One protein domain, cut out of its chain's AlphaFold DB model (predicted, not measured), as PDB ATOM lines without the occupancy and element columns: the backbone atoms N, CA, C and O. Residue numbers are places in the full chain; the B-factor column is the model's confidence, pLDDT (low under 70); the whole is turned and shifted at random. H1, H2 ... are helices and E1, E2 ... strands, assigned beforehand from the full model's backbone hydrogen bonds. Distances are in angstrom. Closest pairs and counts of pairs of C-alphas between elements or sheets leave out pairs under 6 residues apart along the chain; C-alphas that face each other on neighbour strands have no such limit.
ATOM      1  N   ALA A 562     -29.068 -21.898 -37.115       98.31
ATOM      2  CA  ALA A 562     -29.362 -21.922 -35.690       98.31
ATOM      3  C   ALA A 562     -28.673 -23.133 -35.044       98.31
ATOM      4  O   ALA A 562     -28.962 -24.282 -35.379       98.31
ATOM      5  N   ARG A 563     -27.726 -22.875 -34.144       98.38
ATOM      6  CA  ARG A 563     -26.974 -23.906 -33.416       98.38
ATOM      7  C   ARG A 563     -27.033 -23.532 -31.953       98.38
ATOM      8  O   ARG A 563     -26.477 -22.503 -31.566       98.38
ATOM      9  N   GLY A 564     -27.753 -24.312 -31.168       98.19
ATOM     10  CA  GLY A 564     -28.104 -23.889 -29.824       98.19
ATOM     11  C   GLY A 564     -28.466 -25.018 -28.894       98.19
ATOM     12  O   GLY A 564     -28.241 -26.189 -29.197       98.19
ATOM     13  N   GLY A 565     -29.067 -24.640 -27.778       97.88
ATOM     14  CA  GLY A 565     -29.706 -25.569 -26.869       97.88
ATOM     15  C   GLY A 565     -30.815 -24.918 -26.063       97.88
ATOM     16  O   GLY A 565     -30.939 -23.691 -26.004       97.88
ATOM     17  N   ASP A 566     -31.653 -25.777 -25.518       97.94
ATOM     18  CA  ASP A 566     -32.695 -25.445 -24.581       97.94
ATOM     19  C   ASP A 566     -32.096 -25.071 -23.234       97.94
ATOM     20  O   ASP A 566     -31.151 -25.685 -22.727       97.94
ATOM     21  N   TRP A 567     -32.697 -24.036 -22.675       96.94
ATOM     22  CA  TRP A 567     -32.481 -23.533 -21.339       96.94
ATOM     23  C   TRP A 567     -33.796 -23.723 -20.595       96.94
ATOM     24  O   TRP A 567     -34.709 -22.906 -20.725       96.94
ATOM     25  N   GLY A 568     -33.908 -24.853 -19.892       90.94
ATOM     26  CA  GLY A 568     -35.105 -25.219 -19.135       90.94
ATOM     27  C   GLY A 568     -35.382 -24.228 -18.009       90.94
ATOM     28  O   GLY A 568     -36.415 -23.567 -17.969       90.94
ATOM     29  N   PHE A 569     -34.420 -24.093 -17.100       92.62
ATOM     30  CA  PHE A 569     -34.555 -23.308 -15.881       92.62
ATOM     31  C   PHE A 569     -33.173 -22.826 -15.431       92.62
ATOM     32  O   PHE A 569     -32.229 -23.600 -15.519       92.62
ATOM     33  N   ASP A 570     -33.043 -21.581 -14.957       93.50
ATOM     34  CA  ASP A 570     -31.729 -21.018 -14.582       93.50
ATOM     35  C   ASP A 570     -30.997 -21.798 -13.481       93.50
ATOM     36  O   ASP A 570     -29.791 -21.990 -13.537       93.50
ATOM     37  N   GLU A 571     -31.717 -22.151 -12.416       95.50
ATOM     38  CA  GLU A 571     -31.223 -22.939 -11.289       95.50
ATOM     39  C   GLU A 571     -32.429 -23.332 -10.431       95.50
ATOM     40  O   GLU A 571     -33.339 -22.523 -10.230       95.50
ATOM     41  N   ALA A 572     -32.450 -24.567  -9.938       95.00
ATOM     42  CA  ALA A 572     -33.590 -25.200  -9.277       95.00
ATOM     43  C   ALA A 572     -34.193 -24.412  -8.094       95.00
ATOM     44  O   ALA A 572     -35.383 -24.536  -7.823       95.00
ATOM     45  N   LEU A 573     -33.401 -23.595  -7.394       94.69
ATOM     46  CA  LEU A 573     -33.807 -22.768  -6.254       94.69
ATOM     47  C   LEU A 573     -33.855 -21.270  -6.613       94.69
ATOM     48  O   LEU A 573     -34.038 -20.429  -5.733       94.69
ATOM     49  N   LYS A 574     -33.683 -20.908  -7.891       94.31
ATOM     50  CA  LYS A 574     -33.495 -19.529  -8.371       94.31
ATOM     51  C   LYS A 574     -32.310 -18.813  -7.703       94.31
ATOM     52  O   LYS A 574     -32.336 -17.596  -7.497       94.31
ATOM     53  N   ARG A 575     -31.224 -19.536  -7.408       92.81
ATOM     54  CA  ARG A 575     -29.936 -18.956  -6.990       92.81
ATOM     55  C   ARG A 575     -29.180 -18.452  -8.222       92.81
ATOM     56  O   ARG A 575     -28.302 -19.129  -8.742       92.81
ATOM     57  N   ILE A 576     -29.517 -17.243  -8.677       91.38
ATOM     58  CA  ILE A 576     -29.061 -16.681  -9.964       91.38
ATOM     59  C   ILE A 576     -28.089 -15.489  -9.829       91.38
ATOM     60  O   ILE A 576     -28.380 -14.385 -10.291       91.38
ATOM     61  N   PRO A 577     -26.914 -15.636  -9.187       91.38
ATOM     62  CA  PRO A 577     -25.958 -14.538  -9.137       91.38
ATOM     63  C   PRO A 577     -25.412 -14.242 -10.544       91.38
ATOM     64  O   PRO A 577     -25.103 -15.154 -11.310       91.38
ATOM     65  N   TYR A 578     -25.203 -12.958 -10.853       93.19
ATOM     66  CA  TYR A 578     -24.712 -12.502 -12.164       93.19
ATOM     67  C   TYR A 578     -23.476 -13.271 -12.654       93.19
ATOM     68  O   TYR A 578     -23.401 -13.635 -13.821       93.19
ATOM     69  N   LYS A 579     -22.518 -13.560 -11.757       93.12
ATOM     70  CA  LYS A 579     -21.289 -14.304 -12.086       93.12
ATOM     71  C   LYS A 579     -21.585 -15.696 -12.667       93.12
ATOM     72  O   LYS A 579     -20.897 -16.123 -13.588       93.12
ATOM     73  N   SER A 580     -22.577 -16.398 -12.124       94.88
ATOM     74  CA  SER A 580     -22.956 -17.736 -12.590       94.88
ATOM     75  C   SER A 580     -23.619 -17.665 -13.960       94.88
ATOM     76  O   SER A 580     -23.224 -18.393 -14.869       94.88
ATOM     77  N   LEU A 581     -24.539 -16.714 -14.138       96.19
ATOM     78  CA  LEU A 581     -25.224 -16.493 -15.409       96.19
ATOM     79  C   LEU A 581     -24.259 -16.075 -16.530       96.19
ATOM     80  O   LEU A 581     -24.318 -16.620 -17.632       96.19
ATOM     81  N   ASP A 582     -23.320 -15.172 -16.225       96.94
ATOM     82  CA  ASP A 582     -22.230 -14.764 -17.121       96.94
ATOM     83  C   ASP A 582     -21.415 -15.978 -17.572       96.94
ATOM     84  O   ASP A 582     -21.216 -16.180 -18.769       96.94
ATOM     85  N   ALA A 583     -21.017 -16.847 -16.639       96.75
ATOM     86  CA  ALA A 583     -20.253 -18.048 -16.956       96.75
ATOM     87  C   ALA A 583     -21.024 -19.023 -17.863       96.75
ATOM     88  O   ALA A 583     -20.470 -19.500 -18.856       96.75
ATOM     89  N   TRP A 584     -22.293 -19.306 -17.564       97.12
ATOM     90  CA  TRP A 584     -23.123 -20.230 -18.346       97.12
ATOM     91  C   TRP A 584     -23.387 -19.739 -19.775       97.12
ATOM     92  O   TRP A 584     -23.273 -20.516 -20.732       97.12
ATOM     93  N   ILE A 585     -23.689 -18.450 -19.955       98.19
ATOM     94  CA  ILE A 585     -23.916 -17.863 -21.286       98.19
ATOM     95  C   ILE A 585     -22.589 -17.740 -22.047       98.19
ATOM     96  O   ILE A 585     -22.514 -18.093 -23.228       98.19
ATOM     97  N   ARG A 586     -21.497 -17.366 -21.369       97.31
ATOM     98  CA  ARG A 586     -20.152 -17.370 -21.958       97.31
ATOM     99  C   ARG A 586     -19.737 -18.764 -22.434       97.31
ATOM    100  O   ARG A 586     -19.114 -18.890 -23.484       97.31
ATOM    101  N   MET A 587     -20.106 -19.831 -21.723       97.94
ATOM    102  CA  MET A 587     -19.844 -21.204 -22.172       97.94
ATOM    103  C   MET A 587     -20.617 -21.575 -23.448       97.94
ATOM    104  O   MET A 587     -20.056 -22.267 -24.297       97.94
ATOM    105  N   HIS A 588     -21.837 -21.060 -23.652       98.19
ATOM    106  CA  HIS A 588     -22.542 -21.203 -24.936       98.19
ATOM    107  C   HIS A 588     -21.797 -20.493 -26.071       98.19
ATOM    108  O   HIS A 588     -21.611 -21.072 -27.145       98.19
ATOM    109  N   GLN A 589     -21.308 -19.274 -25.820       97.50
ATOM    110  CA  GLN A 589     -20.490 -18.538 -26.785       97.50
ATOM    111  C   GLN A 589     -19.213 -19.318 -27.143       97.50
ATOM    112  O   GLN A 589     -18.906 -19.495 -28.323       97.50
ATOM    113  N   ILE A 590     -18.494 -19.834 -26.136       96.06
ATOM    114  CA  ILE A 590     -17.270 -20.638 -26.302       96.06
ATOM    115  C   ILE A 590     -17.544 -21.934 -27.068       96.06
ATOM    116  O   ILE A 590     -16.667 -22.380 -27.812       96.06
ATOM    117  N   ALA A 591     -18.733 -22.521 -26.909       98.31
ATOM    118  CA  ALA A 591     -19.203 -23.682 -27.661       98.31
ATOM    119  C   ALA A 591     -19.620 -23.351 -29.110       98.31
ATOM    120  O   ALA A 591     -20.131 -24.217 -29.814       98.31
ATOM    121  N   ASN A 592     -19.398 -22.113 -29.570       98.38
ATOM    122  CA  ASN A 592     -19.801 -21.598 -30.881       98.38
ATOM    123  C   ASN A 592     -21.319 -21.688 -31.154       98.38
ATOM    124  O   ASN A 592     -21.759 -21.639 -32.312       98.38
ATOM    125  N   LEU A 593     -22.125 -21.797 -30.093       98.69
ATOM    126  CA  LEU A 593     -23.577 -21.721 -30.184       98.69
ATOM    127  C   LEU A 593     -24.008 -20.267 -30.369       98.69
ATOM    128  O   LEU A 593     -23.315 -19.336 -29.957       98.69
ATOM    129  N   ASN A 594     -25.146 -20.070 -31.025       98.75
ATOM    130  CA  ASN A 594     -25.662 -18.753 -31.392       98.75
ATOM    131  C   ASN A 594     -27.139 -18.551 -31.042       98.75
ATOM    132  O   ASN A 594     -27.670 -17.478 -31.319       98.75
ATOM    133  N   ILE A 595     -27.795 -19.546 -30.442       98.88
ATOM    134  CA  ILE A 595     -29.171 -19.427 -29.966       98.88
ATOM    135  C   ILE A 595     -29.381 -20.222 -28.674       98.88
ATOM    136  O   ILE A 595     -28.855 -21.322 -28.521       98.88
ATOM    137  N   ILE A 596     -30.170 -19.661 -27.768       98.81
ATOM    138  CA  ILE A 596     -30.791 -20.348 -26.641       98.81
ATOM    139  C   ILE A 596     -32.299 -20.375 -26.882       98.81
ATOM    140  O   ILE A 596     -32.894 -19.369 -27.285       98.81
ATOM    141  N   ARG A 597     -32.927 -21.520 -26.618       98.62
ATOM    142  CA  ARG A 597     -34.377 -21.607 -26.458       98.62
ATOM    143  C   ARG A 597     -34.706 -21.550 -24.968       98.62
ATOM    144  O   ARG A 597     -34.420 -22.487 -24.239       98.62
ATOM    145  N   ASN A 598     -35.265 -20.429 -24.516       97.88
ATOM    146  CA  ASN A 598     -35.767 -20.249 -23.153       97.88
ATOM    147  C   ASN A 598     -37.087 -21.016 -23.033       97.88
ATOM    148  O   ASN A 598     -38.162 -20.476 -23.330       97.88
ATOM    149  N   TRP A 599     -36.962 -22.304 -22.716       96.81
ATOM    150  CA  TRP A 599     -38.055 -23.264 -22.710       96.81
ATOM    151  C   TRP A 599     -39.132 -22.801 -21.730       96.81
ATOM    152  O   TRP A 599     -38.877 -22.485 -20.570       96.81
ATOM    153  N   THR A 600     -40.349 -22.668 -22.244       94.94
ATOM    154  CA  THR A 600     -41.521 -22.109 -21.548       94.94
ATOM    155  C   THR A 600     -41.341 -20.769 -20.831       94.94
ATOM    156  O   THR A 600     -42.205 -20.362 -20.061       94.94
ATOM    157  N   GLY A 601     -40.283 -20.018 -21.148       94.88
ATOM    158  CA  GLY A 601     -40.093 -18.650 -20.668       94.88
ATOM    159  C   GLY A 601     -39.845 -18.532 -19.167       94.88
ATOM    160  O   GLY A 601     -40.157 -17.492 -18.584       94.88
ATOM    161  N   GLU A 602     -39.346 -19.584 -18.518       92.56
ATOM    162  CA  GLU A 602     -39.184 -19.618 -17.061       92.56
ATOM    163  C   GLU A 602     -37.909 -18.911 -16.560       92.56
ATOM    164  O   GLU A 602     -37.721 -18.750 -15.348       92.56
ATOM    165  N   SER A 603     -37.066 -18.427 -17.476       93.94
ATOM    166  CA  SER A 603     -35.843 -17.667 -17.191       93.94
ATOM    167  C   SER A 603     -35.981 -16.234 -17.709       93.94
ATOM    168  O   SER A 603     -35.901 -15.990 -18.908       93.94
ATOM    169  N   ASN A 604     -36.265 -15.285 -16.811       92.00
ATOM    170  CA  ASN A 604     -36.659 -13.911 -17.158       92.00
ATOM    171  C   ASN A 604     -36.004 -12.866 -16.230       92.00
ATOM    172  O   ASN A 604     -36.664 -11.927 -15.790       92.00
ATOM    173  N   SER A 605     -34.740 -13.036 -15.848       93.94
ATOM    174  CA  SER A 605     -33.971 -11.945 -15.230       93.94
ATOM    175  C   SER A 605     -33.468 -10.979 -16.309       93.94
ATOM    176  O   SER A 605     -33.143 -11.415 -17.415       93.94
ATOM    177  N   ASP A 606     -33.363  -9.679 -16.011       93.81
ATOM    178  CA  ASP A 606     -32.841  -8.707 -16.990       93.81
ATOM    179  C   ASP A 606     -31.401  -9.078 -17.394       93.81
ATOM    180  O   ASP A 606     -31.033  -9.011 -18.564       93.81
ATOM    181  N   GLU A 607     -30.623  -9.588 -16.435       96.19
ATOM    182  CA  GLU A 607     -29.259 -10.072 -16.620       96.19
ATOM    183  C   GLU A 607     -29.152 -11.186 -17.673       96.19
ATOM    184  O   GLU A 607     -28.145 -11.250 -18.372       96.19
ATOM    185  N   PHE A 608     -30.173 -12.042 -17.822       98.06
ATOM    186  CA  PHE A 608     -30.151 -13.144 -18.792       98.06
ATOM    187  C   PHE A 608     -30.143 -12.599 -20.219       98.06
ATOM    188  O   PHE A 608     -29.279 -12.956 -21.024       98.06
ATOM    189  N   PHE A 609     -31.060 -11.678 -20.517       98.50
ATOM    190  CA  PHE A 609     -31.162 -11.074 -21.839       98.50
ATOM    191  C   PHE A 609     -30.016 -10.092 -22.114       98.50
ATOM    192  O   PHE A 609     -29.485 -10.079 -23.222       98.50
ATOM    193  N   ASP A 610     -29.567  -9.340 -21.103       98.38
ATOM    194  CA  ASP A 610     -28.392  -8.461 -21.196       98.38
ATOM    195  C   ASP A 610     -27.123  -9.240 -21.578       98.38
ATOM    196  O   ASP A 610     -26.362  -8.820 -22.454       98.38
ATOM    197  N   LEU A 611     -26.890 -10.389 -20.940       98.69
ATOM    198  CA  LEU A 611     -25.753 -11.253 -21.249       98.69
ATOM    199  C   LEU A 611     -25.907 -11.911 -22.626       98.69
ATOM    200  O   LEU A 611     -24.934 -11.977 -23.377       98.69
ATOM    201  N   CYS A 612     -27.117 -12.333 -23.007       98.81
ATOM    202  CA  CYS A 612     -27.384 -12.838 -24.356       98.81
ATOM    203  C   CYS A 612     -27.100 -11.779 -25.435       98.81
ATOM    204  O   CYS A 612     -26.469 -12.087 -26.448       98.81
ATOM    205  N   ASP A 613     -27.483 -10.521 -25.204       98.88
ATOM    206  CA  ASP A 613     -27.162  -9.402 -26.095       98.88
ATOM    207  C   ASP A 613     -25.649  -9.205 -26.232       98.88
ATOM    208  O   ASP A 613     -25.148  -9.031 -27.344       98.88
ATOM    209  N   MET A 614     -24.922  -9.237 -25.110       98.56
ATOM    210  CA  MET A 614     -23.473  -9.018 -25.062       98.56
ATOM    211  C   MET A 614     -22.678 -10.143 -25.730       98.56
ATOM    212  O   MET A 614     -21.710  -9.866 -26.435       98.56
ATOM    213  N   TYR A 615     -23.083 -11.398 -25.532       98.69
ATOM    214  CA  TYR A 615     -22.409 -12.568 -26.102       98.69
ATOM    215  C   TYR A 615     -22.922 -12.957 -27.496       98.69
ATOM    216  O   TYR A 615     -22.392 -13.884 -28.110       98.69
ATOM    217  N   GLY A 616     -23.937 -12.261 -28.017       98.62
ATOM    218  CA  GLY A 616     -24.482 -12.521 -29.350       98.62
ATOM    219  C   GLY A 616     -25.321 -13.794 -29.405       98.62
ATOM    220  O   GLY A 616     -25.449 -14.413 -30.459       98.62
ATOM    221  N   ILE A 617     -25.872 -14.228 -28.276       98.81
ATOM    222  CA  ILE A 617     -26.706 -15.421 -28.212       98.81
ATOM    223  C   ILE A 617     -28.137 -14.996 -28.513       98.81
ATOM    224  O   ILE A 617     -28.740 -14.247 -27.753       98.81
ATOM    225  N   MET A 618     -28.682 -15.433 -29.648       98.88
ATOM    226  CA  MET A 618     -30.090 -15.203 -29.951       98.88
ATOM    227  C   MET A 618     -30.971 -15.927 -28.926       98.88
ATOM    228  O   MET A 618     -30.593 -16.977 -28.420       98.88
ATOM    229  N   VAL A 619     -32.168 -15.413 -28.660       98.88
ATOM    230  CA  VAL A 619     -33.120 -16.028 -27.732       98.88
ATOM    231  C   VAL A 619     -34.445 -16.288 -28.437       98.88
ATOM    232  O   VAL A 619     -35.134 -15.368 -28.889       98.88
ATOM    233  N   TRP A 620     -34.802 -17.563 -28.535       98.50
ATOM    234  CA  TRP A 620     -36.175 -18.003 -28.755       98.50
ATOM    235  C   TRP A 620     -36.830 -18.082 -27.384       98.50
ATOM    236  O   TRP A 620     -36.437 -18.923 -26.582       98.50
ATOM    237  N   THR A 621     -37.804 -17.223 -27.092       97.31
ATOM    238  CA  THR A 621     -38.456 -17.217 -25.778       97.31
ATOM    239  C   THR A 621     -39.902 -17.654 -25.880       97.31
ATOM    240  O   THR A 621     -40.642 -17.190 -26.747       97.31
ATOM    241  N   GLU A 622     -40.292 -18.565 -24.998       96.75
ATOM    242  CA  GLU A 622     -41.656 -19.075 -24.908       96.75
ATOM    243  C   GLU A 622     -42.464 -18.366 -23.819       96.75
ATOM    244  O   GLU A 622     -41.922 -17.594 -23.030       96.75
ATOM    245  N   PHE A 623     -43.771 -18.621 -23.794       96.88
ATOM    246  CA  PHE A 623     -44.631 -18.317 -22.655       96.88
ATOM    247  C   PHE A 623     -44.946 -19.603 -21.880       96.88
ATOM    248  O   PHE A 623     -44.795 -20.705 -22.406       96.88
ATOM    249  N   VAL A 698     -40.892 -25.868 -37.881       95.00
ATOM    250  CA  VAL A 698     -39.993 -26.507 -36.907       95.00
ATOM    251  C   VAL A 698     -40.515 -27.881 -36.482       95.00
ATOM    252  O   VAL A 698     -41.678 -28.204 -36.730       95.00
ATOM    253  N   GLN A 699     -39.661 -28.694 -35.857       93.38
ATOM    254  CA  GLN A 699     -40.007 -30.028 -35.359       93.38
ATOM    255  C   GLN A 699     -39.347 -30.340 -34.005       93.38
ATOM    256  O   GLN A 699     -38.155 -30.089 -33.834       93.38
ATOM    257  N   SER A 700     -40.104 -30.969 -33.097       91.69
ATOM    258  CA  SER A 700     -39.659 -31.414 -31.759       91.69
ATOM    259  C   SER A 700     -39.666 -32.954 -31.629       91.69
ATOM    260  O   SER A 700     -39.623 -33.646 -32.656       91.69
ATOM    261  N   GLY A 701     -39.679 -33.511 -30.411       85.69
ATOM    262  CA  GLY A 701     -39.897 -34.935 -30.117       85.69
ATOM    263  C   GLY A 701     -38.638 -35.809 -30.067       85.69
ATOM    264  O   GLY A 701     -38.704 -37.002 -30.367       85.69
ATOM    265  N   GLY A 702     -37.475 -35.232 -29.759       88.50
ATOM    266  CA  GLY A 702     -36.241 -35.988 -29.525       88.50
ATOM    267  C   GLY A 702     -35.560 -36.561 -30.786       88.50
ATOM    268  O   GLY A 702     -35.764 -36.067 -31.899       88.50
ATOM    269  N   PRO A 703     -34.716 -37.605 -30.666       95.31
ATOM    270  CA  PRO A 703     -34.501 -38.431 -29.486       95.31
ATOM    271  C   PRO A 703     -33.844 -37.640 -28.361       95.31
ATOM    272  O   PRO A 703     -33.163 -36.649 -28.610       95.31
ATOM    273  N   TYR A 704     -34.052 -38.123 -27.144       96.19
ATOM    274  CA  TYR A 704     -33.461 -37.585 -25.921       96.19
ATOM    275  C   TYR A 704     -32.465 -38.577 -25.285       96.19
ATOM    276  O   TYR A 704     -31.817 -38.278 -24.290       96.19
ATOM    277  N   PHE A 705     -32.291 -39.755 -25.881       96.81
ATOM    278  CA  PHE A 705     -31.354 -40.792 -25.458       96.81
ATOM    279  C   PHE A 705     -30.217 -40.939 -26.472       96.81
ATOM    280  O   PHE A 705     -30.298 -40.453 -27.605       96.81
ATOM    281  N   TYR A 706     -29.158 -41.650 -26.080       97.81
ATOM    282  CA  TYR A 706     -27.983 -41.841 -26.928       97.81
ATOM    283  C   TYR A 706     -28.337 -42.454 -28.291       97.81
ATOM    284  O   TYR A 706     -29.006 -43.485 -28.391       97.81
ATOM    285  N   GLN A 707     -27.817 -41.836 -29.348       97.38
ATOM    286  CA  GLN A 707     -27.765 -42.401 -30.689       97.38
ATOM    287  C   GLN A 707     -26.313 -42.494 -31.142       97.38
ATOM    288  O   GLN A 707     -25.482 -41.660 -30.788       97.38
ATOM    289  N   GLU A 708     -26.026 -43.457 -32.015       95.56
ATOM    290  CA  GLU A 708     -24.763 -43.428 -32.748       95.56
ATOM    291  C   GLU A 708     -24.676 -42.158 -33.611       95.56
ATOM    292  O   GLU A 708     -25.670 -41.808 -34.258       95.56
ATOM    293  N   PRO A 709     -23.499 -41.519 -33.733       96.12
ATOM    294  CA  PRO A 709     -23.319 -40.322 -34.560       96.12
ATOM    295  C   PRO A 709     -23.841 -40.462 -35.997       96.12
ATOM    296  O   PRO A 709     -24.379 -39.519 -36.571       96.12
ATOM    297  N   SER A 710     -23.742 -41.660 -36.586       95.94
ATOM    298  CA  SER A 710     -24.255 -41.941 -37.933       95.94
ATOM    299  C   SER A 710     -25.770 -41.789 -38.066       95.94
ATOM    300  O   SER A 710     -26.255 -41.557 -39.172       95.94
ATOM    301  N   ALA A 711     -26.529 -41.904 -36.973       96.88
ATOM    302  CA  ALA A 711     -27.978 -41.766 -37.002       96.88
ATOM    303  C   ALA A 711     -28.403 -40.362 -37.457       96.88
ATOM    304  O   ALA A 711     -29.332 -40.249 -38.254       96.88
ATOM    305  N   TYR A 712     -27.697 -39.310 -37.025       97.12
ATOM    306  CA  TYR A 712     -28.057 -37.905 -37.279       97.12
ATOM    307  C   TYR A 712     -27.943 -37.480 -38.758       97.12
ATOM    308  O   TYR A 712     -28.495 -36.458 -39.170       97.12
ATOM    309  N   TYR A 713     -27.312 -38.302 -39.598       96.50
ATOM    310  CA  TYR A 713     -27.232 -38.097 -41.048       96.50
ATOM    311  C   TYR A 713     -28.495 -38.573 -41.787       96.50
ATOM    312  O   TYR A 713     -28.685 -38.245 -42.958       96.50
ATOM    313  N   ALA A 714     -29.381 -39.327 -41.126       94.31
ATOM    314  CA  ALA A 714     -30.592 -39.856 -41.744       94.31
ATOM    315  C   ALA A 714     -31.636 -38.754 -42.053       94.31
ATOM    316  O   ALA A 714     -31.712 -37.756 -41.330       94.31
ATOM    317  N   PRO A 715     -32.523 -38.954 -43.055       89.44
ATOM    318  CA  PRO A 715     -33.524 -37.956 -43.464       89.44
ATOM    319  C   PRO A 715     -34.522 -37.514 -42.383       89.44
ATOM    320  O   PRO A 715     -35.116 -36.449 -42.498       89.44
ATOM    321  N   ARG A 716     -34.721 -38.307 -41.321       88.25
ATOM    322  CA  ARG A 716     -35.593 -37.923 -40.196       88.25
ATOM    323  C   ARG A 716     -35.039 -36.744 -39.375       88.25
ATOM    324  O   ARG A 716     -35.791 -36.095 -38.658       88.25
ATOM    325  N   TYR A 717     -33.743 -36.452 -39.494       91.50
ATOM    326  CA  TYR A 717     -33.044 -35.376 -38.780       91.50
ATOM    327  C   TYR A 717     -32.829 -34.144 -39.663       91.50
ATOM    328  O   TYR A 717     -31.710 -33.663 -39.812       91.50
ATOM    329  N   ASN A 718     -33.894 -33.670 -40.303       91.50
ATOM    330  CA  ASN A 718     -33.863 -32.554 -41.249       91.50
ATOM    331  C   ASN A 718     -34.584 -31.310 -40.678       91.50
ATOM    332  O   ASN A 718     -35.054 -31.315 -39.543       91.50
ATOM    333  N   GLY A 719     -34.661 -30.229 -41.452       94.50
ATOM    334  CA  GLY A 719     -35.351 -28.986 -41.111       94.50
ATOM    335  C   GLY A 719     -34.717 -28.208 -39.954       94.50
ATOM    336  O   GLY A 719     -33.492 -28.134 -39.828       94.50
ATOM    337  N   PHE A 720     -35.575 -27.613 -39.126       97.12
ATOM    338  CA  PHE A 720     -35.198 -26.942 -37.886       97.12
ATOM    339  C   PHE A 720     -35.673 -27.801 -36.711       97.12
ATOM    340  O   PHE A 720     -36.873 -27.880 -36.439       97.12
ATOM    341  N   LYS A 721     -34.734 -28.454 -36.026       96.56
ATOM    342  CA  LYS A 721     -35.009 -29.268 -34.841       96.56
ATOM    343  C   LYS A 721     -34.917 -28.408 -33.588       96.56
ATOM    344  O   LYS A 721     -33.860 -27.843 -33.322       96.56
ATOM    345  N   THR A 722     -36.021 -28.292 -32.864       96.75
ATOM    346  CA  THR A 722     -36.123 -27.457 -31.659       96.75
ATOM    347  C   THR A 722     -35.671 -28.160 -30.394       96.75
ATOM    348  O   THR A 722     -35.379 -27.457 -29.445       96.75
ATOM    349  N   GLU A 723     -35.573 -29.493 -30.404       95.88
ATOM    350  CA  GLU A 723     -35.133 -30.291 -29.255       95.88
ATOM    351  C   GLU A 723     -34.470 -31.602 -29.715       95.88
ATOM    352  O   GLU A 723     -35.079 -32.395 -30.445       95.88
ATOM    353  N   ILE A 724     -33.230 -31.865 -29.300       96.81
ATOM    354  CA  ILE A 724     -32.552 -33.159 -29.496       96.81
ATOM    355  C   ILE A 724     -31.460 -33.386 -28.449       96.81
ATOM    356  O   ILE A 724     -30.610 -32.530 -28.242       96.81
ATOM    357  N   GLY A 725     -31.445 -34.543 -27.800       96.19
ATOM    358  CA  GLY A 725     -30.591 -34.788 -26.642       96.19
ATOM    359  C   GLY A 725     -29.846 -36.110 -26.671       96.19
ATOM    360  O   GLY A 725     -30.122 -37.000 -27.475       96.19
ATOM    361  N   SER A 726     -28.893 -36.233 -25.752       97.56
ATOM    362  CA  SER A 726     -28.230 -37.483 -25.389       97.56
ATOM    363  C   SER A 726     -27.811 -37.434 -23.916       97.56
ATOM    364  O   SER A 726     -27.737 -36.366 -23.309       97.56
ATOM    365  N   VAL A 727     -27.485 -38.597 -23.354       97.62
ATOM    366  CA  VAL A 727     -26.768 -38.711 -22.079       97.62
ATOM    367  C   VAL A 727     -25.439 -37.941 -22.153       97.62
ATOM    368  O   VAL A 727     -24.764 -37.962 -23.187       97.62
ATOM    369  N   SER A 728     -25.071 -37.288 -21.049       97.69
ATOM    370  CA  SER A 728     -23.863 -36.475 -20.886       97.69
ATOM    371  C   SER A 728     -23.371 -36.539 -19.440       97.69
ATOM    372  O   SER A 728     -23.576 -35.614 -18.650       97.69
ATOM    373  N   VAL A 729     -22.740 -37.659 -19.083       98.25
ATOM    374  CA  VAL A 729     -22.224 -37.881 -17.723       98.25
ATOM    375  C   VAL A 729     -21.117 -36.857 -17.409       98.25
ATOM    376  O   VAL A 729     -20.183 -36.734 -18.212       98.25
ATOM    377  N   PRO A 730     -21.172 -36.146 -16.266       97.88
ATOM    378  CA  PRO A 730     -20.124 -35.228 -15.837       97.88
ATOM    379  C   PRO A 730     -18.773 -35.899 -15.586       97.88
ATOM    380  O   PRO A 730     -18.602 -37.116 -15.682       97.88
ATOM    381  N   THR A 731     -17.782 -35.083 -15.249       97.56
ATOM    382  CA  THR A 731     -16.480 -35.571 -14.789       97.56
ATOM    383  C   THR A 731     -16.616 -36.223 -13.406       97.56
ATOM    384  O   THR A 731     -17.600 -36.020 -12.694       97.56
ATOM    385  N   LEU A 732     -15.598 -36.983 -13.000       96.69
ATOM    386  CA  LEU A 732     -15.579 -37.612 -11.680       96.69
ATOM    387  C   LEU A 732     -15.579 -36.562 -10.564       96.69
ATOM    388  O   LEU A 732     -16.298 -36.722  -9.584       96.69
ATOM    389  N   ASP A 733     -14.825 -35.476 -10.745       96.38
ATOM    390  CA  ASP A 733     -14.787 -34.387  -9.773       96.38
ATOM    391  C   ASP A 733     -16.180 -33.748  -9.605       96.38
ATOM    392  O   ASP A 733     -16.624 -33.565  -8.474       96.38
ATOM    393  N   SER A 734     -16.916 -33.484 -10.693       97.06
ATOM    394  CA  SER A 734     -18.291 -32.970 -10.585       97.06
ATOM    395  C   SER A 734     -19.214 -33.972  -9.891       97.06
ATOM    396  O   SER A 734     -19.967 -33.583  -9.003       97.06
ATOM    397  N   LEU A 735     -19.133 -35.269 -10.218       97.56
ATOM    398  CA  LEU A 735     -19.939 -36.298  -9.547       97.56
ATOM    399  C   LEU A 735     -19.661 -36.363  -8.037       97.56
ATOM    400  O   LEU A 735     -20.600 -36.491  -7.256       97.56
ATOM    401  N   MET A 736     -18.405 -36.203  -7.612       95.69
ATOM    402  CA  MET A 736     -18.038 -36.146  -6.191       95.69
ATOM    403  C   MET A 736     -18.599 -34.912  -5.464       95.69
ATOM    404  O   MET A 736     -18.747 -34.954  -4.245       95.69
ATOM    405  N   THR A 737     -18.933 -33.832  -6.181       94.06
ATOM    406  CA  THR A 737     -19.673 -32.685  -5.606       94.06
ATOM    407  C   THR A 737     -21.186 -32.861  -5.627       94.06
ATOM    408  O   THR A 737     -21.883 -32.163  -4.902       94.06
ATOM    409  N   THR A 738     -21.697 -33.799  -6.425       94.69
ATOM    410  CA  THR A 738     -23.128 -34.110  -6.514       94.69
ATOM    411  C   THR A 738     -23.562 -35.113  -5.449       94.69
ATOM    412  O   THR A 738     -24.679 -35.028  -4.942       94.69
ATOM    413  N   MET A 739     -22.724 -36.110  -5.144       94.88
ATOM    414  CA  MET A 739     -23.134 -37.258  -4.333       94.88
ATOM    415  C   MET A 739     -22.010 -37.872  -3.482       94.88
ATOM    416  O   MET A 739     -20.834 -37.752  -3.831       94.88
ATOM    417  N   PRO A 740     -22.353 -38.572  -2.380       94.75
ATOM    418  CA  PRO A 740     -21.387 -39.255  -1.525       94.75
ATOM    419  C   PRO A 740     -20.559 -40.328  -2.256       94.75
ATOM    420  O   PRO A 740     -21.112 -41.053  -3.094       94.75
ATOM    421  N   PRO A 741     -19.269 -40.513  -1.902       93.12
ATOM    422  CA  PRO A 741     -18.386 -41.480  -2.558       93.12
ATOM    423  C   PRO A 741     -18.886 -42.933  -2.578       93.12
ATOM    424  O   PRO A 741     -18.673 -43.639  -3.559       93.12
ATOM    425  N   ASP A 742     -19.579 -43.379  -1.531       94.38
ATOM    426  CA  ASP A 742     -20.143 -44.732  -1.403       94.38
ATOM    427  C   ASP A 742     -21.336 -44.988  -2.338       94.38
ATOM    428  O   ASP A 742     -21.729 -46.134  -2.547       94.38
ATOM    429  N   THR A 743     -21.882 -43.932  -2.946       95.00
ATOM    430  CA  THR A 743     -22.977 -44.013  -3.925       95.00
ATOM    431  C   THR A 743     -22.504 -43.890  -5.377       95.00
ATOM    432  O   THR A 743     -23.296 -44.098  -6.299       95.00
ATOM    433  N   LEU A 744     -21.219 -43.595  -5.613       95.81
ATOM    434  CA  LEU A 744     -20.666 -43.448  -6.964       95.81
ATOM    435  C   LEU A 744     -20.574 -44.781  -7.716       95.81
ATOM    436  O   LEU A 744     -20.696 -44.793  -8.940       95.81
ATOM    437  N   TRP A 745     -20.365 -45.897  -7.009       96.50
ATOM    438  CA  TRP A 745     -20.193 -47.212  -7.625       96.50
ATOM    439  C   TRP A 745     -20.750 -48.354  -6.755       96.50
ATOM    440  O   TRP A 745     -20.385 -48.441  -5.584       96.50
ATOM    441  N   PRO A 746     -21.567 -49.275  -7.305       94.56
ATOM    442  CA  PRO A 746     -22.108 -49.278  -8.666       94.56
ATOM    443  C   PRO A 746     -23.104 -48.129  -8.893       94.56
ATOM    444  O   PRO A 746     -23.860 -47.747  -8.000       94.56
ATOM    445  N   ASN A 747     -23.120 -47.600 -10.114       93.94
ATOM    446  CA  ASN A 747     -23.907 -46.435 -10.536       93.94
ATOM    447  C   ASN A 747     -25.406 -46.729 -10.778       93.94
ATOM    448  O   ASN A 747     -26.165 -45.849 -11.171       93.94
ATOM    449  N   HIS A 748     -25.864 -47.959 -10.528       94.50
ATOM    450  CA  HIS A 748     -27.272 -48.366 -10.633       94.50
ATOM    451  C   HIS A 748     -27.985 -48.242  -9.288       94.50
ATOM    452  O   HIS A 748     -28.289 -49.234  -8.622       94.50
ATOM    453  N   ASN A 749     -28.217 -47.006  -8.856       93.31
ATOM    454  CA  ASN A 749     -28.864 -46.713  -7.582       93.31
ATOM    455  C   ASN A 749     -29.753 -45.461  -7.662       93.31
ATOM    456  O   ASN A 749     -29.799 -44.766  -8.676       93.31
ATOM    457  N   ASN A 750     -30.494 -45.185  -6.585       92.81
ATOM    458  CA  ASN A 750     -31.423 -44.055  -6.556       92.81
ATOM    459  C   ASN A 750     -30.726 -42.695  -6.585       92.81
ATOM    460  O   ASN A 750     -31.332 -41.767  -7.093       92.81
ATOM    461  N   THR A 751     -29.496 -42.561  -6.088       94.31
ATOM    462  CA  THR A 751     -28.768 -41.285  -6.133       94.31
ATOM    463  C   THR A 751     -28.466 -40.888  -7.573       94.31
ATOM    464  O   THR A 751     -28.750 -39.768  -7.970       94.31
ATOM    465  N   TRP A 752     -27.981 -41.826  -8.389       96.75
ATOM    466  CA  TRP A 752     -27.775 -41.602  -9.823       96.75
ATOM    467  C   TRP A 752     -29.085 -41.335 -10.562       96.75
ATOM    468  O   TRP A 752     -29.164 -40.402 -11.359       96.75
ATOM    469  N   ALA A 753     -30.124 -42.119 -10.268       94.94
ATOM    470  CA  ALA A 753     -31.433 -41.925 -10.877       94.94
ATOM    471  C   ALA A 753     -32.055 -40.566 -10.523       94.94
ATOM    472  O   ALA A 753     -32.731 -40.015 -11.372       94.94
ATOM    473  N   TYR A 754     -31.808 -40.031  -9.318       94.12
ATOM    474  CA  TYR A 754     -32.270 -38.704  -8.879       94.12
ATOM    475  C   TYR A 754     -31.624 -37.539  -9.641       94.12
ATOM    476  O   TYR A 754     -32.151 -36.431  -9.650       94.12
ATOM    477  N   HIS A 755     -30.484 -37.816 -10.276       95.88
ATOM    478  CA  HIS A 755     -29.740 -36.910 -11.145       95.88
ATOM    479  C   HIS A 755     -29.773 -37.422 -12.597       95.88
ATOM    480  O   HIS A 755     -28.754 -37.464 -13.296       95.88
ATOM    481  N   ASP A 756     -30.965 -37.848 -13.030       95.62
ATOM    482  CA  ASP A 756     -31.354 -38.188 -14.403       95.62
ATOM    483  C   ASP A 756     -30.742 -39.459 -15.014       95.62
ATOM    484  O   ASP A 756     -30.993 -39.768 -16.181       95.62
ATOM    485  N   TYR A 757     -29.987 -40.269 -14.263       96.38
ATOM    486  CA  TYR A 757     -29.401 -41.510 -14.791       96.38
ATOM    487  C   TYR A 757     -30.404 -42.678 -14.740       96.38
ATOM    488  O   TYR A 757     -30.241 -43.660 -14.010       96.38
ATOM    489  N   CYS A 758     -31.501 -42.544 -15.488       95.25
ATOM    490  CA  CYS A 758     -32.653 -43.444 -15.442       95.25
ATOM    491  C   CYS A 758     -32.718 -44.429 -16.626       95.25
ATOM    492  O   CYS A 758     -32.571 -44.059 -17.789       95.25
ATOM    493  N   VAL A 759     -33.053 -45.696 -16.342       93.88
ATOM    494  CA  VAL A 759     -33.306 -46.753 -17.355       93.88
ATOM    495  C   VAL A 759     -34.703 -46.689 -17.987       93.88
ATOM    496  O   VAL A 759     -35.054 -47.512 -18.825       93.88
ATOM    497  N   LYS A 760     -35.545 -45.758 -17.534       90.88
ATOM    498  CA  LYS A 760     -36.894 -45.503 -18.051       90.88
ATOM    499  C   LYS A 760     -37.117 -43.997 -18.096       90.88
ATOM    500  O   LYS A 760     -36.822 -43.317 -17.114       90.88
ATOM    501  N   GLY A 761     -37.698 -43.513 -19.185       90.75
ATOM    502  CA  GLY A 761     -37.890 -42.086 -19.442       90.75
ATOM    503  C   GLY A 761     -37.219 -41.674 -20.747       90.75
ATOM    504  O   GLY A 761     -36.741 -42.527 -21.495       90.75
ATOM    505  N   ALA A 762     -37.196 -40.373 -21.027       92.94
ATOM    506  CA  ALA A 762     -36.707 -39.836 -22.294       92.94
ATOM    507  C   ALA A 762     -35.204 -40.105 -22.535       92.94
ATOM    508  O   ALA A 762     -34.793 -40.332 -23.673       92.94
ATOM    509  N   MET A 763     -34.399 -40.131 -21.470       93.88
ATOM    510  CA  MET A 763     -32.950 -40.349 -21.520       93.88
ATOM    511  C   MET A 763     -32.513 -41.790 -21.793       93.88
ATOM    512  O   MET A 763     -31.384 -41.964 -22.248       93.88
ATOM    513  N   ASP A 764     -33.363 -42.779 -21.474       95.31
ATOM    514  CA  ASP A 764     -33.099 -44.231 -21.466       95.31
ATOM    515  C   ASP A 764     -31.608 -44.605 -21.595       95.31
ATOM    516  O   ASP A 764     -31.074 -44.841 -22.689       95.31
ATOM    517  N   ILE A 765     -30.921 -44.663 -20.448       96.56
ATOM    518  CA  ILE A 765     -29.465 -44.864 -20.398       96.56
ATOM    519  C   ILE A 765     -29.003 -46.208 -20.982       96.56
ATOM    520  O   ILE A 765     -27.811 -46.381 -21.241       96.56
ATOM    521  N   THR A 766     -29.909 -47.163 -21.213       96.88
ATOM    522  CA  THR A 766     -29.544 -48.512 -21.670       96.88
ATOM    523  C   THR A 766     -28.855 -48.480 -23.036       96.88
ATOM    524  O   THR A 766     -27.911 -49.236 -23.282       96.88
ATOM    525  N   HIS A 767     -29.243 -47.540 -23.903       97.06
ATOM    526  CA  HIS A 767     -28.594 -47.303 -25.192       97.06
ATOM    527  C   HIS A 767     -27.147 -46.819 -25.036       97.06
ATOM    528  O   HIS A 767     -26.257 -47.259 -25.771       97.06
ATOM    529  N   TYR A 768     -26.910 -45.938 -24.063       97.50
ATOM    530  CA  TYR A 768     -25.600 -45.369 -23.771       97.50
ATOM    531  C   TYR A 768     -24.650 -46.421 -23.187       97.50
ATOM    532  O   TYR A 768     -23.529 -46.588 -23.671       97.50
ATOM    533  N   GLU A 769     -25.115 -47.194 -22.203       96.94
ATOM    534  CA  GLU A 769     -24.328 -48.277 -21.601       96.94
ATOM    535  C   GLU A 769     -24.019 -49.388 -22.613       96.94
ATOM    536  O   GLU A 769     -22.882 -49.863 -22.686       96.94
ATOM    537  N   ALA A 770     -24.983 -49.755 -23.466       97.06
ATOM    538  CA  ALA A 770     -24.765 -50.736 -24.526       97.06
ATOM    539  C   ALA A 770     -23.706 -50.266 -25.539       97.06
ATOM    540  O   ALA A 770     -22.853 -51.055 -25.966       97.06
ATOM    541  N   ALA A 771     -23.722 -48.982 -25.917       96.69
ATOM    542  CA  ALA A 771     -22.698 -48.397 -26.777       96.69
ATOM    543  C   ALA A 771     -21.321 -48.389 -26.093       96.69
ATOM    544  O   ALA A 771     -20.335 -48.824 -26.696       96.69
ATOM    545  N   MET A 772     -21.257 -47.992 -24.819       97.19
ATOM    546  CA  MET A 772     -20.028 -48.006 -24.025       97.19
ATOM    547  C   MET A 772     -19.422 -49.412 -23.942       97.19
ATOM    548  O   MET A 772     -18.248 -49.610 -24.265       97.19
ATOM    549  N   GLN A 773     -20.231 -50.411 -23.579       96.25
ATOM    550  CA  GLN A 773     -19.794 -51.800 -23.451       96.25
ATOM    551  C   GLN A 773     -19.305 -52.368 -24.787       96.25
ATOM    552  O   GLN A 773     -18.291 -53.080 -24.844       96.25
ATOM    553  N   ARG A 774     -20.011 -52.068 -25.882       95.75
ATOM    554  CA  ARG A 774     -19.632 -52.534 -27.217       95.75
ATOM    555  C   ARG A 774     -18.292 -51.941 -27.651       95.75
ATOM    556  O   ARG A 774     -17.434 -52.692 -28.112       95.75
ATOM    557  N   ARG A 775     -18.095 -50.633 -27.463       96.06
ATOM    558  CA  ARG A 775     -16.928 -49.903 -27.981       96.06
ATOM    559  C   ARG A 775     -15.702 -50.013 -27.081       96.06
ATOM    560  O   ARG A 775     -14.616 -50.254 -27.592       96.06
ATOM    561  N   PHE A 776     -15.861 -49.920 -25.762       96.62
ATOM    562  CA  PHE A 776     -14.743 -49.847 -24.809       96.62
ATOM    563  C   PHE A 776     -14.658 -51.040 -23.846       96.62
ATOM    564  O   PHE A 776     -13.585 -51.317 -23.311       96.62
ATOM    565  N   GLY A 777     -15.750 -51.790 -23.664       95.62
ATOM    566  CA  GLY A 777     -15.855 -52.889 -22.693       95.62
ATOM    567  C   GLY A 777     -16.578 -52.485 -21.401       95.62
ATOM    568  O   GLY A 777     -16.987 -51.336 -21.248       95.62
ATOM    569  N   LEU A 778     -16.754 -53.438 -20.475       93.44
ATOM    570  CA  LEU A 778     -17.369 -53.204 -19.156       93.44
ATOM    571  C   LEU A 778     -16.423 -52.419 -18.249       93.44
ATOM    572  O   LEU A 778     -15.229 -52.722 -18.219       93.44
ATOM    573  N   ALA A 779     -16.914 -51.372 -17.586       94.69
ATOM    574  CA  ALA A 779     -16.119 -50.592 -16.635       94.69
ATOM    575  C   ALA A 779     -16.050 -51.338 -15.299       94.69
ATOM    576  O   ALA A 779     -17.067 -51.850 -14.836       94.69
ATOM    577  N   GLY A 780     -14.856 -51.433 -14.710       94.44
ATOM    578  CA  GLY A 780     -14.670 -52.093 -13.412       94.44
ATOM    579  C   GLY A 780     -14.906 -51.184 -12.202       94.44
ATOM    580  O   GLY A 780     -15.169 -51.677 -11.107       94.44
ATOM    581  N   ASN A 781     -14.800 -49.870 -12.397       96.19
ATOM    582  CA  ASN A 781     -14.899 -48.830 -11.374       96.19
ATOM    583  C   ASN A 781     -15.417 -47.516 -11.987       96.19
ATOM    584  O   ASN A 781     -15.601 -47.407 -13.206       96.19
ATOM    585  N   ILE A 782     -15.641 -46.518 -11.131       96.75
ATOM    586  CA  ILE A 782     -16.181 -45.221 -11.539       96.75
ATOM    587  C   ILE A 782     -15.215 -44.434 -12.437       96.75
ATOM    588  O   ILE A 782     -15.660 -43.780 -13.380       96.75
ATOM    589  N   GLU A 783     -13.904 -44.523 -12.213       95.75
ATOM    590  CA  GLU A 783     -12.885 -43.834 -13.010       95.75
ATOM    591  C   GLU A 783     -12.920 -44.295 -14.473       95.75
ATOM    592  O   GLU A 783     -12.964 -43.472 -15.390       95.75
ATOM    593  N   GLU A 784     -12.956 -45.612 -14.698       96.50
ATOM    594  CA  GLU A 784     -13.077 -46.202 -16.032       96.50
ATOM    595  C   GLU A 784     -14.410 -45.848 -16.696       96.50
ATOM    596  O   GLU A 784     -14.443 -45.561 -17.896       96.50
ATOM    597  N   PHE A 785     -15.509 -45.872 -15.933       98.06
ATOM    598  CA  PHE A 785     -16.831 -45.519 -16.441       98.06
ATOM    599  C   PHE A 785     -16.861 -44.068 -16.927       98.06
ATOM    600  O   PHE A 785     -17.204 -43.815 -18.082       98.06
ATOM    601  N   VAL A 786     -16.425 -43.119 -16.092       98.00
ATOM    602  CA  VAL A 786     -16.395 -41.693 -16.440       98.00
ATOM    603  C   VAL A 786     -15.438 -41.426 -17.599       98.00
ATOM    604  O   VAL A 786     -15.785 -40.670 -18.505       98.00
ATOM    605  N   GLN A 787     -14.260 -42.061 -17.630       97.38
ATOM    606  CA  GLN A 787     -13.314 -41.899 -18.738       97.38
ATOM    607  C   GLN A 787     -13.948 -42.301 -20.080       97.38
ATOM    608  O   GLN A 787     -13.839 -41.568 -21.064       97.38
ATOM    609  N   ARG A 788     -14.660 -43.434 -20.122       98.00
ATOM    610  CA  ARG A 788     -15.387 -43.894 -21.319       98.00
ATOM    611  C   ARG A 788     -16.588 -43.014 -21.634       98.00
ATOM    612  O   ARG A 788     -16.871 -42.770 -22.806       98.00
ATOM    613  N   ALA A 789     -17.259 -42.505 -20.608       98.44
ATOM    614  CA  ALA A 789     -18.376 -41.594 -20.770       98.44
ATOM    615  C   ALA A 789     -17.949 -40.294 -21.468       98.44
ATOM    616  O   ALA A 789     -18.595 -39.872 -22.423       98.44
ATOM    617  N   GLN A 790     -16.800 -39.715 -21.099       98.62
ATOM    618  CA  GLN A 790     -16.283 -38.513 -21.768       98.62
ATOM    619  C   GLN A 790     -16.018 -38.735 -23.268       98.62
ATOM    620  O   GLN A 790     -16.262 -37.842 -24.078       98.62
ATOM    621  N   MET A 791     -15.592 -39.936 -23.663       98.19
ATOM    622  CA  MET A 791     -15.387 -40.289 -25.073       98.19
ATOM    623  C   MET A 791     -16.706 -40.304 -25.854       98.19
ATOM    624  O   MET A 791     -16.788 -39.738 -26.945       98.19
ATOM    625  N   LEU A 792     -17.748 -40.923 -25.281       97.94
ATOM    626  CA  LEU A 792     -19.086 -40.946 -25.878       97.94
ATOM    627  C   LEU A 792     -19.702 -39.547 -25.927       97.94
ATOM    628  O   LEU A 792     -20.234 -39.164 -26.964       97.94
ATOM    629  N   ASN A 793     -19.576 -38.774 -24.846       98.56
ATOM    630  CA  ASN A 793     -20.064 -37.399 -24.757       98.56
ATOM    631  C   ASN A 793     -19.465 -36.522 -25.866       98.56
ATOM    632  O   ASN A 793     -20.203 -35.842 -26.573       98.56
ATOM    633  N   TYR A 794     -18.140 -36.564 -26.061       98.75
ATOM    634  CA  TYR A 794     -17.488 -35.800 -27.129       98.75
ATOM    635  C   TYR A 794     -18.074 -36.153 -28.499       98.75
ATOM    636  O   TYR A 794     -18.426 -35.283 -29.297       98.75
ATOM    637  N   GLU A 795     -18.165 -37.450 -28.790       97.44
ATOM    638  CA  GLU A 795     -18.530 -37.919 -30.116       97.44
ATOM    639  C   GLU A 795     -20.008 -37.692 -30.442       97.44
ATOM    640  O   GLU A 795     -20.310 -37.255 -31.553       97.44
ATOM    641  N   VAL A 796     -20.919 -37.947 -29.497       98.00
ATOM    642  CA  VAL A 796     -22.360 -37.797 -29.735       98.00
ATOM    643  C   VAL A 796     -22.741 -36.330 -29.913       98.00
ATOM    644  O   VAL A 796     -23.440 -36.003 -30.870       98.00
ATOM    645  N   TYR A 797     -22.208 -35.424 -29.084       98.69
ATOM    646  CA  TYR A 797     -22.496 -33.992 -29.210       98.69
ATOM    647  C   TYR A 797     -21.888 -33.400 -30.482       98.69
ATOM    648  O   TYR A 797     -22.545 -32.607 -31.152       98.69
ATOM    649  N   ARG A 798     -20.689 -33.840 -30.890       98.75
ATOM    650  CA  ARG A 798     -20.145 -33.497 -32.213       98.75
ATOM    651  C   ARG A 798     -21.038 -34.030 -33.340       98.75
ATOM    652  O   ARG A 798     -21.364 -33.299 -34.271       98.75
ATOM    653  N   GLY A 799     -21.462 -35.290 -33.239       98.31
ATOM    654  CA  GLY A 799     -22.265 -35.983 -34.247       98.31
ATOM    655  C   GLY A 799     -23.644 -35.369 -34.485       98.31
ATOM    656  O   GLY A 799     -24.085 -35.326 -35.634       98.31
ATOM    657  N   ILE A 800     -24.302 -34.855 -33.437       98.56
ATOM    658  CA  ILE A 800     -25.580 -34.132 -33.556       98.56
ATOM    659  C   ILE A 800     -25.429 -32.955 -34.526       98.56
ATOM    660  O   ILE A 800     -26.161 -32.865 -35.509       98.56
ATOM    661  N   PHE A 801     -24.454 -32.075 -34.288       98.69
ATOM    662  CA  PHE A 801     -24.264 -30.890 -35.124       98.69
ATOM    663  C   PHE A 801     -23.707 -31.242 -36.508       98.69
ATOM    664  O   PHE A 801     -24.282 -30.804 -37.502       98.69
ATOM    665  N   GLU A 802     -22.660 -32.072 -36.612       98.75
ATOM    666  CA  GLU A 802     -22.082 -32.462 -37.911       98.75
ATOM    667  C   GLU A 802     -23.122 -33.135 -38.827       98.75
ATOM    668  O   GLU A 802     -23.142 -32.877 -40.036       98.75
ATOM    669  N   GLY A 803     -24.027 -33.943 -38.259       97.94
ATOM    670  CA  GLY A 803     -25.111 -34.598 -38.991       97.94
ATOM    671  C   GLY A 803     -26.155 -33.631 -39.553       97.94
ATOM    672  O   GLY A 803     -26.679 -33.866 -40.641       97.94
ATOM    673  N   TYR A 804     -26.445 -32.520 -38.867       97.50
ATOM    674  CA  TYR A 804     -27.293 -31.450 -39.412       97.50
ATOM    675  C   TYR A 804     -26.529 -30.588 -40.422       97.50
ATOM    676  O   TYR A 804     -27.054 -30.271 -41.492       97.50
ATOM    677  N   LEU A 805     -25.272 -30.251 -40.131       97.88
ATOM    678  CA  LEU A 805     -24.435 -29.423 -40.999       97.88
ATOM    679  C   LEU A 805     -24.110 -30.095 -42.339       97.88
ATOM    680  O   LEU A 805     -24.004 -29.405 -43.353       97.88
ATOM    681  N   SER A 806     -24.081 -31.430 -42.407       97.38
ATOM    682  CA  SER A 806     -23.946 -32.155 -43.682       97.38
ATOM    683  C   SER A 806     -25.106 -31.896 -44.658       97.38
ATOM    684  O   SER A 806     -25.032 -32.277 -45.829       97.38
ATOM    685  N   LYS A 807     -26.183 -31.266 -44.177       95.69
ATOM    686  CA  LYS A 807     -27.410 -30.920 -44.905       95.69
ATOM    687  C   LYS A 807     -27.695 -29.411 -44.859       95.69
ATOM    688  O   LYS A 807     -28.808 -28.994 -45.168       95.69
ATOM    689  N   LEU A 808     -26.712 -28.586 -44.479       96.69
ATOM    690  CA  LEU A 808     -26.855 -27.132 -44.357       96.69
ATOM    691  C   LEU A 808     -27.515 -26.529 -45.610       96.69
ATOM    692  O   LEU A 808     -27.021 -26.710 -46.724       96.69
ATOM    693  N   TRP A 809     -28.649 -25.846 -45.421       94.81
ATOM    694  CA  TRP A 809     -29.515 -25.255 -46.462       94.81
ATOM    695  C   TRP A 809     -30.142 -26.227 -47.462       94.81
ATOM    696  O   TRP A 809     -31.093 -25.860 -48.150       94.81
ATOM    697  N   ASN A 810     -29.694 -27.475 -47.487       89.38
ATOM    698  CA  ASN A 810     -30.313 -28.576 -48.197       89.38
ATOM    699  C   ASN A 810     -31.110 -29.436 -47.207       89.38
ATOM    700  O   ASN A 810     -30.756 -30.579 -46.919       89.38
ATOM    701  N   ASN A 811     -32.193 -28.851 -46.685       85.19
ATOM    702  CA  ASN A 811     -33.088 -29.455 -45.694       85.19
ATOM    703  C   ASN A 811     -32.513 -29.556 -44.264       85.19
ATOM    704  O   ASN A 811     -32.893 -30.453 -43.520       85.19
ATOM    705  N   ALA A 812     -31.633 -28.638 -43.854       94.25
ATOM    706  CA  ALA A 812     -31.331 -28.354 -42.448       94.25
ATOM    707  C   ALA A 812     -31.061 -26.855 -42.245       94.25
ATOM    708  O   ALA A 812     -30.304 -26.246 -43.008       94.25
ATOM    709  N   SER A 813     -31.695 -26.265 -41.231       96.25
ATOM    710  CA  SER A 813     -31.615 -24.826 -40.925       96.25
ATOM    711  C   SER A 813     -31.434 -24.507 -39.443       96.25
ATOM    712  O   SER A 813     -31.060 -23.383 -39.101       96.25
ATOM    713  N   GLY A 814     -31.664 -25.487 -38.565       97.31
ATOM    714  CA  GLY A 814     -31.440 -25.326 -37.140       97.31
ATOM    715  C   GLY A 814     -31.399 -26.645 -36.382       97.31
ATOM    716  O   GLY A 814     -32.093 -27.597 -36.743       97.31
ATOM    717  N   VAL A 815     -30.592 -26.689 -35.328       97.88
ATOM    718  CA  VAL A 815     -30.587 -27.765 -34.338       97.88
ATOM    719  C   VAL A 815     -30.349 -27.175 -32.948       97.88
ATOM    720  O   VAL A 815     -29.392 -26.428 -32.727       97.88
ATOM    721  N   ILE A 816     -31.262 -27.484 -32.033       98.25
ATOM    722  CA  ILE A 816     -31.253 -27.040 -30.643       98.25
ATOM    723  C   ILE A 816     -31.174 -28.287 -29.762       98.25
ATOM    724  O   ILE A 816     -31.989 -29.201 -29.885       98.25
ATOM    725  N   LEU A 817     -30.137 -28.348 -28.931       98.31
ATOM    726  CA  LEU A 817     -29.930 -29.420 -27.968       98.31
ATOM    727  C   LEU A 817     -31.020 -29.407 -26.893       98.31
ATOM    728  O   LEU A 817     -31.219 -28.370 -26.282       98.31
ATOM    729  N   TRP A 818     -31.614 -30.556 -26.584       97.12
ATOM    730  CA  TRP A 818     -32.295 -30.808 -25.317       97.12
ATOM    731  C   TRP A 818     -31.287 -31.500 -24.409       97.12
ATOM    732  O   TRP A 818     -30.981 -32.676 -24.584       97.12
ATOM    733  N   MET A 819     -30.611 -30.806 -23.516       95.12
ATOM    734  CA  MET A 819     -30.554 -29.375 -23.269       95.12
ATOM    735  C   MET A 819     -29.083 -28.952 -23.401       95.12
ATOM    736  O   MET A 819     -28.201 -29.758 -23.739       95.12
ATOM    737  N   SER A 820     -28.798 -27.673 -23.190       95.94
ATOM    738  CA  SER A 820     -27.418 -27.178 -23.116       95.94
ATOM    739  C   SER A 820     -27.018 -26.697 -21.726       95.94
ATOM    740  O   SER A 820     -25.819 -26.641 -21.438       95.94
ATOM    741  N   HIS A 821     -27.998 -26.392 -20.875       97.31
ATOM    742  CA  HIS A 821     -27.824 -25.862 -19.529       97.31
ATOM    743  C   HIS A 821     -28.570 -26.728 -18.494       97.31
ATOM    744  O   HIS A 821     -29.766 -26.967 -18.672       97.31
ATOM    745  N   PRO A 822     -27.900 -27.177 -17.416       96.44
ATOM    746  CA  PRO A 822     -28.534 -27.938 -16.347       96.44
ATOM    747  C   PRO A 822     -28.958 -27.039 -15.168       96.44
ATOM    748  O   PRO A 822     -28.130 -26.368 -14.555       96.44
ATOM    749  N   ALA A 823     -30.239 -27.097 -14.789       95.62
ATOM    750  CA  ALA A 823     -30.789 -26.357 -13.644       95.62
ATOM    751  C   ALA A 823     -30.385 -26.934 -12.269       95.62
ATOM    752  O   ALA A 823     -30.612 -26.315 -11.230       95.62
ATOM    753  N   GLN A 824     -29.843 -28.150 -12.263       95.25
ATOM    754  CA  GLN A 824     -29.351 -28.886 -11.100       95.25
ATOM    755  C   GLN A 824     -28.232 -29.838 -11.535       95.25
ATOM    756  O   GLN A 824     -27.975 -29.998 -12.727       95.25
ATOM    757  N   HIS A 825     -27.588 -30.530 -10.596       96.25
ATOM    758  CA  HIS A 825     -26.680 -31.615 -10.961       96.25
ATOM    759  C   HIS A 825     -27.428 -32.699 -11.757       96.25
ATOM    760  O   HIS A 825     -28.436 -33.226 -11.291       96.25
ATOM    761  N   SER A 826     -26.915 -33.025 -12.945       96.44
ATOM    762  CA  SER A 826     -27.554 -33.921 -13.916       96.44
ATOM    763  C   SER A 826     -26.525 -34.840 -14.581       96.44
ATOM    764  O   SER A 826     -25.315 -34.601 -14.511       96.44
ATOM    765  N   THR A 827     -26.994 -35.888 -15.257       97.25
ATOM    766  CA  THR A 827     -26.182 -36.801 -16.083       97.25
ATOM    767  C   THR A 827     -26.580 -36.822 -17.558       97.25
ATOM    768  O   THR A 827     -26.036 -37.602 -18.346       97.25
ATOM    769  N   VAL A 828     -27.492 -35.947 -17.965       97.06
ATOM    770  CA  VAL A 828     -28.042 -35.884 -19.323       97.06
ATOM    771  C   VAL A 828     -28.041 -34.443 -19.811       97.06
ATOM    772  O   VAL A 828     -27.943 -33.517 -19.011       97.06
ATOM    773  N   TRP A 829     -28.139 -34.245 -21.129       97.38
ATOM    774  CA  TRP A 829     -28.658 -32.989 -21.679       97.38
ATOM    775  C   TRP A 829     -27.893 -31.725 -21.260       97.38
ATOM    776  O   TRP A 829     -28.492 -30.675 -21.068       97.38
ATOM    777  N   GLN A 830     -26.566 -31.802 -21.135       97.31
ATOM    778  CA  GLN A 830     -25.763 -30.656 -20.705       97.31
ATOM    779  C   GLN A 830     -24.435 -30.557 -21.465       97.31
ATOM    780  O   GLN A 830     -23.846 -31.559 -21.885       97.31
ATOM    781  N   LEU A 831     -23.946 -29.329 -21.659       97.88
ATOM    782  CA  LEU A 831     -22.615 -29.078 -22.235       97.88
ATOM    783  C   LEU A 831     -21.531 -29.019 -21.155       97.88
ATOM    784  O   LEU A 831     -20.395 -29.446 -21.372       97.88
ATOM    785  N   TYR A 832     -21.909 -28.515 -19.994       97.81
ATOM    786  CA  TYR A 832     -21.114 -28.345 -18.790       97.81
ATOM    787  C   TYR A 832     -21.957 -28.788 -17.596       97.81
ATOM    788  O   TYR A 832     -23.184 -28.773 -17.677       97.81
ATOM    789  N   ALA A 833     -21.308 -29.161 -16.499       97.25
ATOM    790  CA  ALA A 833     -21.993 -29.534 -15.271       97.25
ATOM    791  C   ALA A 833     -22.534 -28.302 -14.517       97.25
ATOM    792  O   ALA A 833     -22.061 -27.178 -14.706       97.25
ATOM    793  N   HIS A 834     -23.507 -28.530 -13.630       95.94
ATOM    794  CA  HIS A 834     -24.105 -27.504 -12.762       95.94
ATOM    795  C   HIS A 834     -23.065 -26.708 -11.951       95.94
ATOM    796  O   HIS A 834     -23.201 -25.499 -11.782       95.94
ATOM    797  N   ASP A 835     -21.968 -27.351 -11.538       95.38
ATOM    798  CA  ASP A 835     -20.843 -26.734 -10.823       95.38
ATOM    799  C   ASP A 835     -19.865 -25.957 -11.727       95.38
ATOM    800  O   ASP A 835     -18.754 -25.635 -11.308       95.38
ATOM    801  N   PHE A 836     -20.273 -25.630 -12.956       96.81
ATOM    802  CA  PHE A 836     -19.510 -24.918 -13.986       96.81
ATOM    803  C   PHE A 836     -18.393 -25.722 -14.670       96.81
ATOM    804  O   PHE A 836     -17.682 -25.154 -15.507       96.81
ATOM    805  N   GLU A 837     -18.199 -27.013 -14.375       96.88
ATOM    806  CA  GLU A 837     -17.159 -27.776 -15.070       96.88
ATOM    807  C   GLU A 837     -17.561 -28.098 -16.519       96.88
ATOM    808  O   GLU A 837     -18.433 -28.926 -16.792       96.88
ATOM    809  N   ALA A 838     -16.867 -27.477 -17.477       97.00
ATOM    810  CA  ALA A 838     -16.975 -27.828 -18.886       97.00
ATOM    811  C   ALA A 838     -16.375 -29.218 -19.149       97.00
ATOM    812  O   ALA A 838     -15.177 -29.458 -18.965       97.00
ATOM    813  N   HIS A 839     -17.207 -30.133 -19.634       97.00
ATOM    814  CA  HIS A 839     -16.810 -31.502 -19.941       97.00
ATOM    815  C   HIS A 839     -16.903 -31.795 -21.443       97.00
ATOM    816  O   HIS A 839     -17.136 -30.899 -22.254       97.00
ATOM    817  N   ALA A 840     -16.681 -33.047 -21.842       98.50
ATOM    818  CA  ALA A 840     -16.442 -33.397 -23.238       98.50
ATOM    819  C   ALA A 840     -17.583 -33.009 -24.203       98.50
ATOM    820  O   ALA A 840     -17.304 -32.665 -25.351       98.50
ATOM    821  N   SER A 841     -18.839 -32.982 -23.736       98.62
ATOM    822  CA  SER A 841     -19.997 -32.510 -24.514       98.62
ATOM    823  C   SER A 841     -19.818 -31.090 -25.068       98.62
ATOM    824  O   SER A 841     -20.054 -30.877 -26.258       98.62
ATOM    825  N   LEU A 842     -19.343 -30.130 -24.253       98.75
ATOM    826  CA  LEU A 842     -19.075 -28.755 -24.702       98.75
ATOM    827  C   LEU A 842     -18.063 -28.731 -25.839       98.75
ATOM    828  O   LEU A 842     -18.278 -28.045 -26.832       98.75
ATOM    829  N   TYR A 843     -16.969 -29.479 -25.710       98.75
ATOM    830  CA  TYR A 843     -15.888 -29.456 -26.694       98.75
ATOM    831  C   TYR A 843     -16.242 -30.222 -27.974       98.75
ATOM    832  O   TYR A 843     -15.858 -29.793 -29.061       98.75
ATOM    833  N   GLY A 844     -17.060 -31.274 -27.878       98.69
ATOM    834  CA  GLY A 844     -17.660 -31.938 -29.036       98.69
ATOM    835  C   GLY A 844     -18.578 -31.000 -29.827       98.69
ATOM    836  O   GLY A 844     -18.409 -30.843 -31.039       98.69
ATOM    837  N   ALA A 845     -19.495 -30.312 -29.136       98.69
ATOM    838  CA  ALA A 845     -20.370 -29.305 -29.741       98.69
ATOM    839  C   ALA A 845     -19.572 -28.131 -30.333       98.69
ATOM    840  O   ALA A 845     -19.790 -27.749 -31.484       98.69
ATOM    841  N   LYS A 846     -18.592 -27.615 -29.579       98.69
ATOM    842  CA  LYS A 846     -17.686 -26.541 -30.000       98.69
ATOM    843  C   LYS A 846     -17.008 -26.861 -31.321       98.69
ATOM    844  O   LYS A 846     -17.005 -26.012 -32.213       98.69
ATOM    845  N   LYS A 847     -16.427 -28.062 -31.421       98.75
ATOM    846  CA  LYS A 847     -15.696 -28.521 -32.602       98.75
ATOM    847  C   LYS A 847     -16.607 -28.527 -33.827       98.75
ATOM    848  O   LYS A 847     -16.261 -27.902 -34.820       98.75
ATOM    849  N   ALA A 848     -17.783 -29.145 -33.727       98.62
ATOM    850  CA  ALA A 848     -18.745 -29.187 -34.831       98.62
ATOM    851  C   ALA A 848     -19.288 -27.802 -35.224       98.62
ATOM    852  O   ALA A 848     -19.660 -27.578 -36.371       98.62
ATOM    853  N   CYS A 849     -19.348 -26.866 -34.274       98.50
ATOM    854  CA  CYS A 849     -19.904 -25.532 -34.484       98.50
ATOM    855  C   CYS A 849     -18.864 -24.464 -34.866       98.50
ATOM    856  O   CYS A 849     -19.198 -23.274 -34.880       98.50
ATOM    857  N   GLU A 850     -17.624 -24.834 -35.202       98.31
ATOM    858  CA  GLU A 850     -16.633 -23.891 -35.740       98.31
ATOM    859  C   GLU A 850     -17.206 -23.059 -36.904       98.31
ATOM    860  O   GLU A 850     -18.095 -23.491 -37.641       98.31
TER     861      GLU A 850
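Overview. This is residues 562 to 623 and 698 to 850 of the 1054 residues of the protein "Glycoside hydrolase family 2" of Phycisphaerales bacterium (UniProt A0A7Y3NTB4). A strongly twisted sheet of five strands is curled like part of a barrel, with H1, H2 and the long H7 over one face and H8 side by side with H7. The first part of H7 runs on past the sheet, and there H4, H5 and H6 with their links make a lobe away from the strands. The 215 printed residues hold eight named helices and five named strands, in the order E1 H1 E2 H2 E3 H3 E4 H4 H5 H6 H7 E5 H8; the sheet, E3 E2 E1 E5 E4, is all parallel and the class is mixed. It is compact, with a radius of gyration of the C-alphas of 16.5 A and spans of 45 by 42 by 28 A.

Arrangement. Start at the sheet: its edge strands are E3, residues 618 to 622, and E4, residues 719 to 724; its inner strands are E2, residues 595 to 598, E1, residues 562 to 567, and E5, residues 812 to 821. Within hydrogen-bond range, find N 620 and O 596, 2.9 A, N 567 and O 597, 2.8 A, N 566 and O 817, 2.7 A, and N 816 and O 721, 2.9 A. H1, residues 578 to 590, H2, residues 606 to 615, and H7, residues 782 to 805, make two layers with it, helices on one face of a sheet. E1, H1, E2 and E2, H2, E3 are strand-helix-strand units, parallel neighbour strands with a helix between, and their crossovers are right-handed. H1 touches H2, closest at the C-alphas of Gln 589 and Tyr 615, 6.3 A. The hub is H7, at a height over the sheet of 13.6 A. It touches H8, residues 840 to 848, closest at the C-alphas of Tyr 794 and Gly 844, 4.3 A, at a shallow tilt of 24 degrees, the same way. With residues 795 to 804 alone it touches H3, residues 709 to 713, closest at the C-alphas of Gly 799 and Pro 709, 4.5 A. H4, residues 732 to 738, and H6, residues 766 to 775, each only just touch H7, with 3 pairs of C-alphas within 8 A; the closest are Leu 732 and Val 786, 6.3 A, and Met 772 and Arg 788, 6.8 A. H5, residues 750 to 754, touches no helix; E4, H4 H5 H6 H7, E5 is the third unit. Every O i to N i+4 pair is within hydrogen-bond range in H1, H2, H4, H5, H6 and H8, against 18 of 20 in H7 and 0 of 1 in H3, where 2 of 2 O i to N i+3 pairs are.

Along the chain. Find C-alpha 562, where E1 begins, at (-29.362, -21.922, -35.690). From C-alpha 782 at (-16.181, -45.221, -11.539), H7 runs 34.4 A to C-alpha 805. E5 spans 23.3 A and bends by 64 degrees at residue 818; H1 spans 17.9 A. H8 ends at C-alpha 848, (-18.745, -29.187, -34.831).

Size, cuts and confidence. Look for the farthest C-alphas at Asp 742 and Asn 810, 50.5 A apart. Residues 624 to 697 are not printed, and C-alphas 623 and 698 are 17.1 A apart across the cut. The long links are H4 to H5, H5 to H6 and E5 to H8. The mean pLDDT of the printed part is 96.2, and no printed residue is under 70.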